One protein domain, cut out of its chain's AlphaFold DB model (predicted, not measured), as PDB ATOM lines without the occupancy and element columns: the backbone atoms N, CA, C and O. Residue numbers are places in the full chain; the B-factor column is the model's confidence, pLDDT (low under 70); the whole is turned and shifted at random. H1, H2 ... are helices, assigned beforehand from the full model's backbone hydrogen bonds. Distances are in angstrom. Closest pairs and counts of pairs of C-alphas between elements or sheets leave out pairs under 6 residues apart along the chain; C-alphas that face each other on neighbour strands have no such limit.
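Overview. This is residues 454 to 519 of the 523 residues of the protein "uncharacterized protein LOC114243001 isoform X1" of Bombyx mandarina (UniProt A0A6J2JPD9). This model has little regular structure: a chain mostly of loops, with three short helices strung along its longest axis. H3, the longest, is at one end, and its last residues stick out with the tail as 514 to 519; H1 is near the other end, with H2 between. The 66 printed residues hold 20 in named helices, in the order H1, H2, H3, with no named strand, so the class is all helix. The whole is only just compact, close to loose, with a radius of gyration of the C-alphas of 12.9 A and spans of 40 by 29 by 18 A.

Along the chain. H3, residues 507 to 517, runs 15.2 A from C-alpha 507 at (-3.523, -6.747, -18.236) to C-alpha 517 at (-1.695, 2.606, -30.140). H2 is residues 487 to 491, 6.1 A. H1 is residues 476 to 479, 5.1 A, from C-alpha 476 at (-24.689, -21.081, -15.653).

Arrangement. H3 and H2 only just touch, with 3 pairs of C-alphas within 8 A, the closest those of Val 508 and Cys 489, 6.2 A. H1 is apart from both. In H2 and H3 every O i to N i+4 pair is within hydrogen-bond range; H1 is too short for one.

Size, cuts and confidence. The C-alphas of Ala 480 and Thr 519 are the farthest apart, 41.4 A. The link H2 to H3 is long. The printed part has no cut, and no printed residue is under 70.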
ATOM      1  N   ARG A 454     -15.898 -11.005 -38.449       91.62
ATOM      2  CA  ARG A 454     -15.820 -11.385 -39.881       91.62
ATOM      3  C   ARG A 454     -14.565 -12.188 -40.260       91.62
ATOM      4  O   ARG A 454     -14.592 -12.892 -41.260       91.62
ATOM      5  N   PHE A 455     -13.485 -12.078 -39.488       91.69
ATOM      6  CA  PHE A 455     -12.203 -12.756 -39.727       91.69
ATOM      7  C   PHE A 455     -11.865 -13.775 -38.623       91.69
ATOM      8  O   PHE A 455     -10.721 -14.209 -38.501       91.69
ATOM      9  N   CYS A 456     -12.842 -14.126 -37.782       94.31
ATOM     10  CA  CYS A 456     -12.659 -15.087 -36.702       94.31
ATOM     11  C   CYS A 456     -12.695 -16.523 -37.239       94.31
ATOM     12  O   CYS A 456     -13.578 -16.866 -38.023       94.31
ATOM     13  N   ARG A 457     -11.747 -17.360 -36.800       93.44
ATOM     14  CA  ARG A 457     -11.690 -18.789 -37.160       93.44
ATOM     15  C   ARG A 457     -12.665 -19.647 -36.357       93.44
ATOM     16  O   ARG A 457     -13.107 -20.677 -36.857       93.44
ATOM     17  N   GLU A 458     -13.006 -19.215 -35.145       91.75
ATOM     18  CA  GLU A 458     -13.994 -19.905 -34.320       91.75
ATOM     19  C   GLU A 458     -15.368 -19.894 -34.993       91.75
ATOM     20  O   GLU A 458     -15.723 -18.947 -35.705       91.75
ATOM     21  N   LYS A 459     -16.162 -20.935 -34.734       91.44
ATOM     22  CA  LYS A 459     -17.549 -21.044 -35.214       91.44
ATOM     23  C   LYS A 459     -18.558 -20.546 -34.175       91.44
ATOM     24  O   LYS A 459     -19.477 -19.814 -34.533       91.44
ATOM     25  N   ILE A 460     -18.344 -20.916 -32.913       91.44
ATOM     26  CA  ILE A 460     -19.213 -20.617 -31.766       91.44
ATOM     27  C   ILE A 460     -18.772 -19.291 -31.124       91.44
ATOM     28  O   ILE A 460     -17.584 -18.961 -31.134       91.44
ATOM     29  N   ASP A 461     -19.725 -18.519 -30.598       93.19
ATOM     30  CA  ASP A 461     -19.451 -17.317 -29.806       93.19
ATOM     31  C   ASP A 461     -19.171 -17.694 -28.341       93.19
ATOM     32  O   ASP A 461     -19.870 -18.520 -27.762       93.19
ATOM     33  N   ALA A 462     -18.129 -17.102 -27.757       93.88
ATOM     34  CA  ALA A 462     -17.656 -17.397 -26.409       93.88
ATOM     35  C   ALA A 462     -18.277 -16.462 -25.360       93.88
ATOM     36  O   ALA A 462     -18.516 -15.273 -25.604       93.88
ATOM     37  N   CYS A 463     -18.480 -16.988 -24.157       94.69
ATOM     38  CA  CYS A 463     -19.125 -16.289 -23.063       94.69
ATOM     39  C   CYS A 463     -18.212 -15.210 -22.471       94.69
ATOM     40  O   CYS A 463     -17.120 -15.493 -21.986       94.69
ATOM     41  N   SER A 464     -18.681 -13.959 -22.422       92.81
ATOM     42  CA  SER A 464     -17.912 -12.852 -21.816       92.81
ATOM     43  C   SER A 464     -17.645 -13.000 -20.313       92.81
ATOM     44  O   SER A 464     -16.829 -12.252 -19.773       92.81
ATOM     45  N   HIS A 465     -18.373 -13.907 -19.648       92.88
ATOM     46  CA  HIS A 465     -18.346 -14.100 -18.201       92.88
ATOM     47  C   HIS A 465     -17.372 -15.195 -17.761       92.88
ATOM     48  O   HIS A 465     -16.602 -14.931 -16.853       92.88
ATOM     49  N   CYS A 466     -17.369 -16.365 -18.409       91.44
ATOM     50  CA  CYS A 466     -16.482 -17.490 -18.063       91.44
ATOM     51  C   CYS A 466     -15.585 -17.991 -19.213       91.44
ATOM     52  O   CYS A 466     -14.732 -18.846 -19.012       91.44
ATOM     53  N   GLY A 467     -15.748 -17.467 -20.433       90.88
ATOM     54  CA  GLY A 467     -14.934 -17.823 -21.599       90.88
ATOM     55  C   GLY A 467     -15.392 -19.030 -22.418       90.88
ATOM     56  O   GLY A 467     -14.886 -19.207 -23.527       90.88
ATOM     57  N   GLU A 468     -16.339 -19.814 -21.905       91.75
ATOM     58  CA  GLU A 468     -16.811 -21.057 -22.523       91.75
ATOM     59  C   GLU A 468     -17.731 -20.854 -23.737       91.75
ATOM     60  O   GLU A 468     -18.195 -19.751 -24.019       91.75
ATOM     61  N   ALA A 469     -17.971 -21.926 -24.495       93.38
ATOM     62  CA  ALA A 469     -18.604 -21.901 -25.820       93.38
ATOM     63  C   ALA A 469     -20.146 -21.738 -25.811       93.38
ATOM     64  O   ALA A 469     -20.866 -22.552 -26.386       93.38
ATOM     65  N   HIS A 470     -20.657 -20.688 -25.163       92.38
ATOM     66  CA  HIS A 470     -22.082 -20.328 -25.106       92.38
ATOM     67  C   HIS A 470     -22.285 -18.802 -25.037       92.38
ATOM     68  O   HIS A 470     -21.360 -18.053 -24.708       92.38
ATOM     69  N   HIS A 471     -23.498 -18.303 -25.310       90.44
ATOM     70  CA  HIS A 471     -23.784 -16.872 -25.167       90.44
ATOM     71  C   HIS A 471     -24.068 -16.504 -23.700       90.44
ATOM     72  O   HIS A 471     -24.590 -17.309 -22.934       90.44
ATOM     73  N   ARG A 472     -23.752 -15.267 -23.275       88.69
ATOM     74  CA  ARG A 472     -23.842 -14.846 -21.853       88.69
ATOM     75  C   ARG A 472     -25.233 -15.073 -21.230       88.69
ATOM     76  O   ARG A 472     -25.318 -15.268 -20.022       88.69
ATOM     77  N   SER A 473     -26.299 -15.045 -22.030       90.12
ATOM     78  CA  SER A 473     -27.675 -15.345 -21.601       90.12
ATOM     79  C   SER A 473     -27.869 -16.768 -21.076       90.12
ATOM     80  O   SER A 473     -28.693 -16.955 -20.191       90.12
ATOM     81  N   GLU A 474     -27.118 -17.744 -21.588       92.38
ATOM     82  CA  GLU A 474     -27.205 -19.159 -21.193       92.38
ATOM     83  C   GLU A 474     -26.165 -19.552 -20.125       92.38
ATOM     84  O   GLU A 474     -26.049 -20.720 -19.758       92.38
ATOM     85  N   CYS A 475     -25.369 -18.600 -19.632       93.12
ATOM     86  CA  CYS A 475     -24.221 -18.885 -18.775       93.12
ATOM     87  C   CYS A 475     -24.638 -19.280 -17.349       93.12
ATOM     88  O   CYS A 475     -25.100 -18.441 -16.572       93.12
ATOM     89  N   ALA A 476     -24.419 -20.550 -16.990       93.81
ATOM     90  CA  ALA A 476     -24.689 -21.081 -15.653       93.81
ATOM     91  C   ALA A 476     -23.951 -20.296 -14.556       93.81
ATOM     92  O   ALA A 476     -24.576 -19.865 -13.591       93.81
ATOM     93  N   ASP A 477     -22.660 -20.012 -14.751       92.44
ATOM     94  CA  ASP A 477     -21.820 -19.265 -13.800       92.44
ATOM     95  C   ASP A 477     -22.350 -17.843 -13.550       92.44
ATOM     96  O   ASP A 477     -22.346 -17.347 -12.424       92.44
ATOM     97  N   TRP A 478     -22.862 -17.190 -14.600       91.88
ATOM     98  CA  TRP A 478     -23.486 -15.867 -14.514       91.88
ATOM     99  C   TRP A 478     -24.816 -15.914 -13.752       91.88
ATOM    100  O   TRP A 478     -25.067 -15.051 -12.910       91.88
ATOM    101  N   MET A 479     -25.650 -16.931 -13.997       92.56
ATOM    102  CA  MET A 479     -26.911 -17.135 -13.269       92.56
ATOM    103  C   MET A 479     -26.673 -17.482 -11.790       92.56
ATOM    104  O   MET A 479     -27.358 -16.950 -10.918       92.56
ATOM    105  N   ALA A 480     -25.649 -18.287 -11.502       92.94
ATOM    106  CA  ALA A 480     -25.194 -18.637 -10.156       92.94
ATOM    107  C   ALA A 480     -24.393 -17.519  -9.450       92.94
ATOM    108  O   ALA A 480     -23.979 -17.693  -8.306       92.94
ATOM    109  N   ARG A 481     -24.185 -16.364 -10.104       90.44
ATOM    110  CA  ARG A 481     -23.412 -15.204  -9.606       90.44
ATOM    111  C   ARG A 481     -21.950 -15.509  -9.238       90.44
ATOM    112  O   ARG A 481     -21.352 -14.780  -8.447       90.44
ATOM    113  N   VAL A 482     -21.355 -16.537  -9.840       92.94
ATOM    114  CA  VAL A 482     -19.919 -16.833  -9.726       92.94
ATOM    115  C   VAL A 482     -19.117 -15.646 -10.291       92.94
ATOM    116  O   VAL A 482     -19.538 -15.071 -11.303       92.94
ATOM    117  N   PRO A 483     -17.978 -15.246  -9.689       91.00
ATOM    118  CA  PRO A 483     -17.128 -14.186 -10.229       91.00
ATOM    119  C   PRO A 483     -16.730 -14.422 -11.699       91.00
ATOM    120  O   PRO A 483     -16.520 -15.566 -12.107       91.00
ATOM    121  N   PRO A 484     -16.630 -13.364 -12.525       93.38
ATOM    122  CA  PRO A 484     -16.253 -13.502 -13.928       93.38
ATOM    123  C   PRO A 484     -14.786 -13.917 -14.086       93.38
ATOM    124  O   PRO A 484     -13.912 -13.371 -13.415       93.38
ATOM    125  N   SER A 485     -14.503 -14.794 -15.047       92.44
ATOM    126  CA  SER A 485     -13.153 -15.210 -15.420       92.44
ATOM    127  C   SER A 485     -12.793 -14.784 -16.853       92.44
ATOM    128  O   SER A 485     -13.499 -15.008 -17.842       92.44
ATOM    129  N   CYS A 486     -11.652 -14.112 -16.982       94.00
ATOM    130  CA  CYS A 486     -11.206 -13.504 -18.222       94.00
ATOM    131  C   CYS A 486     -10.528 -14.547 -19.105       94.00
ATOM    132  O   CYS A 486      -9.342 -14.849 -18.949       94.00
ATOM    133  N   CYS A 487     -11.257 -15.039 -20.107       92.38
ATOM    134  CA  CYS A 487     -10.765 -16.013 -21.084       92.38
ATOM    135  C   CYS A 487      -9.419 -15.628 -21.730       92.38
ATOM    136  O   CYS A 487      -8.645 -16.503 -22.114       92.38
ATOM    137  N   ASN A 488      -9.125 -14.328 -21.850       93.69
ATOM    138  CA  ASN A 488      -7.864 -13.821 -22.386       93.69
ATOM    139  C   ASN A 488      -6.711 -13.942 -21.375       93.69
ATOM    140  O   ASN A 488      -5.624 -14.363 -21.764       93.69
ATOM    141  N   CYS A 489      -6.935 -13.630 -20.091       92.69
ATOM    142  CA  CYS A 489      -5.936 -13.819 -19.032       92.69
ATOM    143  C   CYS A 489      -5.663 -15.301 -18.761       92.69
ATOM    144  O   CYS A 489      -4.500 -15.685 -18.670       92.69
ATOM    145  N   LEU A 490      -6.707 -16.140 -18.742       91.50
ATOM    146  CA  LEU A 490      -6.580 -17.596 -18.601       91.50
ATOM    147  C   LEU A 490      -5.733 -18.199 -19.734       91.50
ATOM    148  O   LEU A 490      -4.750 -18.892 -19.474       91.50
ATOM    149  N   LYS A 491      -6.033 -17.859 -20.998       90.19
ATOM    150  CA  LYS A 491      -5.237 -18.289 -22.167       90.19
ATOM    151  C   LYS A 491      -3.800 -17.749 -22.138       90.19
ATOM    152  O   LYS A 491      -2.893 -18.423 -22.621       90.19
ATOM    153  N   ALA A 492      -3.579 -16.570 -21.551       90.12
ATOM    154  CA  ALA A 492      -2.254 -15.981 -21.342       90.12
ATOM    155  C   ALA A 492      -1.533 -16.467 -20.065       90.12
ATOM    156  O   ALA A 492      -0.387 -16.076 -19.847       90.12
ATOM    157  N   LYS A 493      -2.178 -17.303 -19.234       90.12
ATOM    158  CA  LYS A 493      -1.693 -17.780 -17.925       90.12
ATOM    159  C   LYS A 493      -1.278 -16.649 -16.966       90.12
ATOM    160  O   LYS A 493      -0.263 -16.747 -16.282       90.12
ATOM    161  N   ILE A 494      -2.070 -15.576 -16.924       87.62
ATOM    162  CA  ILE A 494      -1.915 -14.468 -15.970       87.62
ATOM    163  C   ILE A 494      -2.873 -14.693 -14.794       87.62
ATOM    164  O   ILE A 494      -4.057 -14.931 -15.022       87.62
ATOM    165  N   GLY A 495      -2.364 -14.607 -13.557       80.38
ATOM    166  CA  GLY A 495      -3.140 -14.860 -12.331       80.38
ATOM    167  C   GLY A 495      -4.287 -13.871 -12.094       80.38
ATOM    168  O   GLY A 495      -5.331 -14.261 -11.586       80.38
ATOM    169  N   GLU A 496      -4.139 -12.623 -12.547       83.62
ATOM    170  CA  GLU A 496      -5.209 -11.617 -12.624       83.62
ATOM    171  C   GLU A 496      -6.254 -11.999 -13.694       83.62
ATOM    172  O   GLU A 496      -6.344 -11.391 -14.765       83.62
ATOM    173  N   ALA A 497      -7.032 -13.048 -13.428       88.62
ATOM    174  CA  ALA A 497      -8.079 -13.542 -14.316       88.62
ATOM    175  C   ALA A 497      -9.498 -13.164 -13.859       88.62
ATOM    176  O   ALA A 497     -10.419 -13.284 -14.660       88.62
ATOM    177  N   GLU A 498      -9.689 -12.682 -12.631       91.31
ATOM    178  CA  GLU A 498     -11.003 -12.403 -12.021       91.31
ATOM    179  C   GLU A 498     -11.642 -11.097 -12.535       91.31
ATOM    180  O   GLU A 498     -11.803 -10.110 -11.820       91.31
ATOM    181  N   HIS A 499     -11.971 -11.054 -13.825       91.88
ATOM    182  CA  HIS A 499     -12.744  -9.974 -14.434       91.88
ATOM    183  C   HIS A 499     -13.448 -10.419 -15.720       91.88
ATOM    184  O   HIS A 499     -13.040 -11.353 -16.405       91.88
ATOM    185  N   ASN A 500     -14.499  -9.689 -16.104       92.50
ATOM    186  CA  ASN A 500     -15.175  -9.897 -17.385       92.50
ATOM    187  C   ASN A 500     -14.222  -9.603 -18.562       92.50
ATOM    188  O   ASN A 500     -13.439  -8.652 -18.504       92.50
ATOM    189  N   ALA A 501     -14.338 -10.356 -19.660       91.44
ATOM    190  CA  ALA A 501     -13.460 -10.234 -20.831       91.44
ATOM    191  C   ALA A 501     -13.458  -8.846 -21.519       91.44
ATOM    192  O   ALA A 501     -12.591  -8.589 -22.357       91.44
ATOM    193  N   PHE A 502     -14.397  -7.954 -21.180       90.38
ATOM    194  CA  PHE A 502     -14.455  -6.565 -21.655       90.38
ATOM    195  C   PHE A 502     -13.879  -5.516 -20.679       90.38
ATOM    196  O   PHE A 502     -13.858  -4.334 -21.036       90.38
ATOM    197  N   ASN A 503     -13.399  -5.894 -19.485       91.88
ATOM    198  CA  ASN A 503     -12.854  -4.945 -18.498       91.88
ATOM    199  C   ASN A 503     -11.703  -4.101 -19.114       91.88
ATOM    200  O   ASN A 503     -10.753  -4.688 -19.646       91.88
ATOM    201  N   PRO A 504     -11.748  -2.748 -19.075       89.06
ATOM    202  CA  PRO A 504     -10.633  -1.899 -19.509       89.06
ATOM    203  C   PRO A 504      -9.321  -2.163 -18.761       89.06
ATOM    204  O   PRO A 504      -8.248  -1.995 -19.336       89.06
ATOM    205  N   GLU A 505      -9.380  -2.618 -17.511       90.94
ATOM    206  CA  GLU A 505      -8.199  -2.783 -16.664       90.94
ATOM    207  C   GLU A 505      -7.406  -4.068 -16.934       90.94
ATOM    208  O   GLU A 505      -6.270  -4.182 -16.471       90.94
ATOM    209  N   CYS A 506      -7.970  -4.995 -17.715       92.69
ATOM    210  CA  CYS A 506      -7.383  -6.289 -18.060       92.69
ATOM    211  C   CYS A 506      -5.907  -6.162 -18.514       92.69
ATOM    212  O   CYS A 506      -5.628  -5.453 -19.488       92.69
ATOM    213  N   PRO A 507      -4.944  -6.879 -17.899       92.75
ATOM    214  CA  PRO A 507      -3.523  -6.747 -18.236       92.75
ATOM    215  C   PRO A 507      -3.212  -7.201 -19.669       92.75
ATOM    216  O   PRO A 507      -2.395  -6.586 -20.358       92.75
ATOM    217  N   VAL A 508      -3.915  -8.225 -20.177       93.56
ATOM    218  CA  VAL A 508      -3.812  -8.633 -21.591       93.56
ATOM    219  C   VAL A 508      -4.337  -7.529 -22.509       93.56
ATOM    220  O   VAL A 508      -3.691  -7.218 -23.510       93.56
ATOM    221  N   ARG A 509      -5.464  -6.891 -22.159       93.69
ATOM    222  CA  ARG A 509      -6.013  -5.766 -22.926       93.69
ATOM    223  C   ARG A 509      -5.026  -4.608 -22.981       93.69
ATOM    224  O   ARG A 509      -4.717  -4.169 -24.079       93.69
ATOM    225  N   LYS A 510      -4.485  -4.173 -21.836       92.81
ATOM    226  CA  LYS A 510      -3.493  -3.086 -21.743       92.81
ATOM    227  C   LYS A 510      -2.296  -3.325 -22.676       92.81
ATOM    228  O   LYS A 510      -1.955  -2.444 -23.457       92.81
ATOM    229  N   ARG A 511      -1.725  -4.539 -22.694       92.19
ATOM    230  CA  ARG A 511      -0.625  -4.909 -23.617       92.19
ATOM    231  C   ARG A 511      -1.026  -4.803 -25.097       92.19
ATOM    232  O   ARG A 511      -0.296  -4.214 -25.894       92.19
ATOM    233  N   TRP A 512      -2.189  -5.340 -25.471       93.06
ATOM    234  CA  TRP A 512      -2.712  -5.249 -26.844       93.06
ATOM    235  C   TRP A 512      -3.105  -3.821 -27.247       93.06
ATOM    236  O   TRP A 512      -2.985  -3.453 -28.414       93.06
ATOM    237  N   GLU A 513      -3.549  -3.011 -26.291       91.94
ATOM    238  CA  GLU A 513      -3.917  -1.611 -26.469       91.94
ATOM    239  C   GLU A 513      -2.678  -0.748 -26.732       91.94
ATOM    240  O   GLU A 513      -2.663  -0.019 -27.722       91.94
ATOM    241  N   THR A 514      -1.597  -0.911 -25.961       90.38
ATOM    242  CA  THR A 514      -0.294  -0.277 -26.241       90.38
ATOM    243  C   THR A 514       0.234  -0.649 -27.632       90.38
ATOM    244  O   THR A 514       0.637   0.230 -28.392       90.38
ATOM    245  N   LEU A 515       0.162  -1.931 -28.015       88.62
ATOM    246  CA  LEU A 515       0.577  -2.396 -29.346       88.62
ATOM    247  C   LEU A 515      -0.290  -1.825 -30.484       88.62
ATOM    248  O   LEU A 515       0.214  -1.546 -31.571       88.62
ATOM    249  N   ALA A 516      -1.593  -1.642 -30.262       88.56
ATOM    250  CA  ALA A 516      -2.474  -1.025 -31.249       88.56
ATOM    251  C   ALA A 516      -2.204   0.489 -31.367       88.56
ATOM    252  O   ALA A 516      -2.104   1.016 -32.479       88.56
ATOM    253  N   ARG A 517      -2.020   1.173 -30.228       89.06
ATOM    254  CA  ARG A 517      -1.695   2.606 -30.140       89.06
ATOM    255  C   ARG A 517      -0.333   2.942 -30.742       89.06
ATOM    256  O   ARG A 517      -0.220   3.984 -31.368       89.06
ATOM    257  N   SER A 518       0.657   2.045 -30.695       83.94
ATOM    258  CA  SER A 518       1.960   2.264 -31.352       83.94
ATOM    259  C   SER A 518       1.903   2.294 -32.892       83.94
ATOM    260  O   SER A 518       2.944   2.409 -33.535       83.94
ATOM    261  N   THR A 519       0.720   2.137 -33.500       81.12
ATOM    262  CA  THR A 519       0.478   2.330 -34.947       81.12
ATOM    263  C   THR A 519      -0.249   3.645 -35.265       81.12
ATOM    264  O   THR A 519      -0.632   3.880 -36.415       81.12
TER     265      THR A 519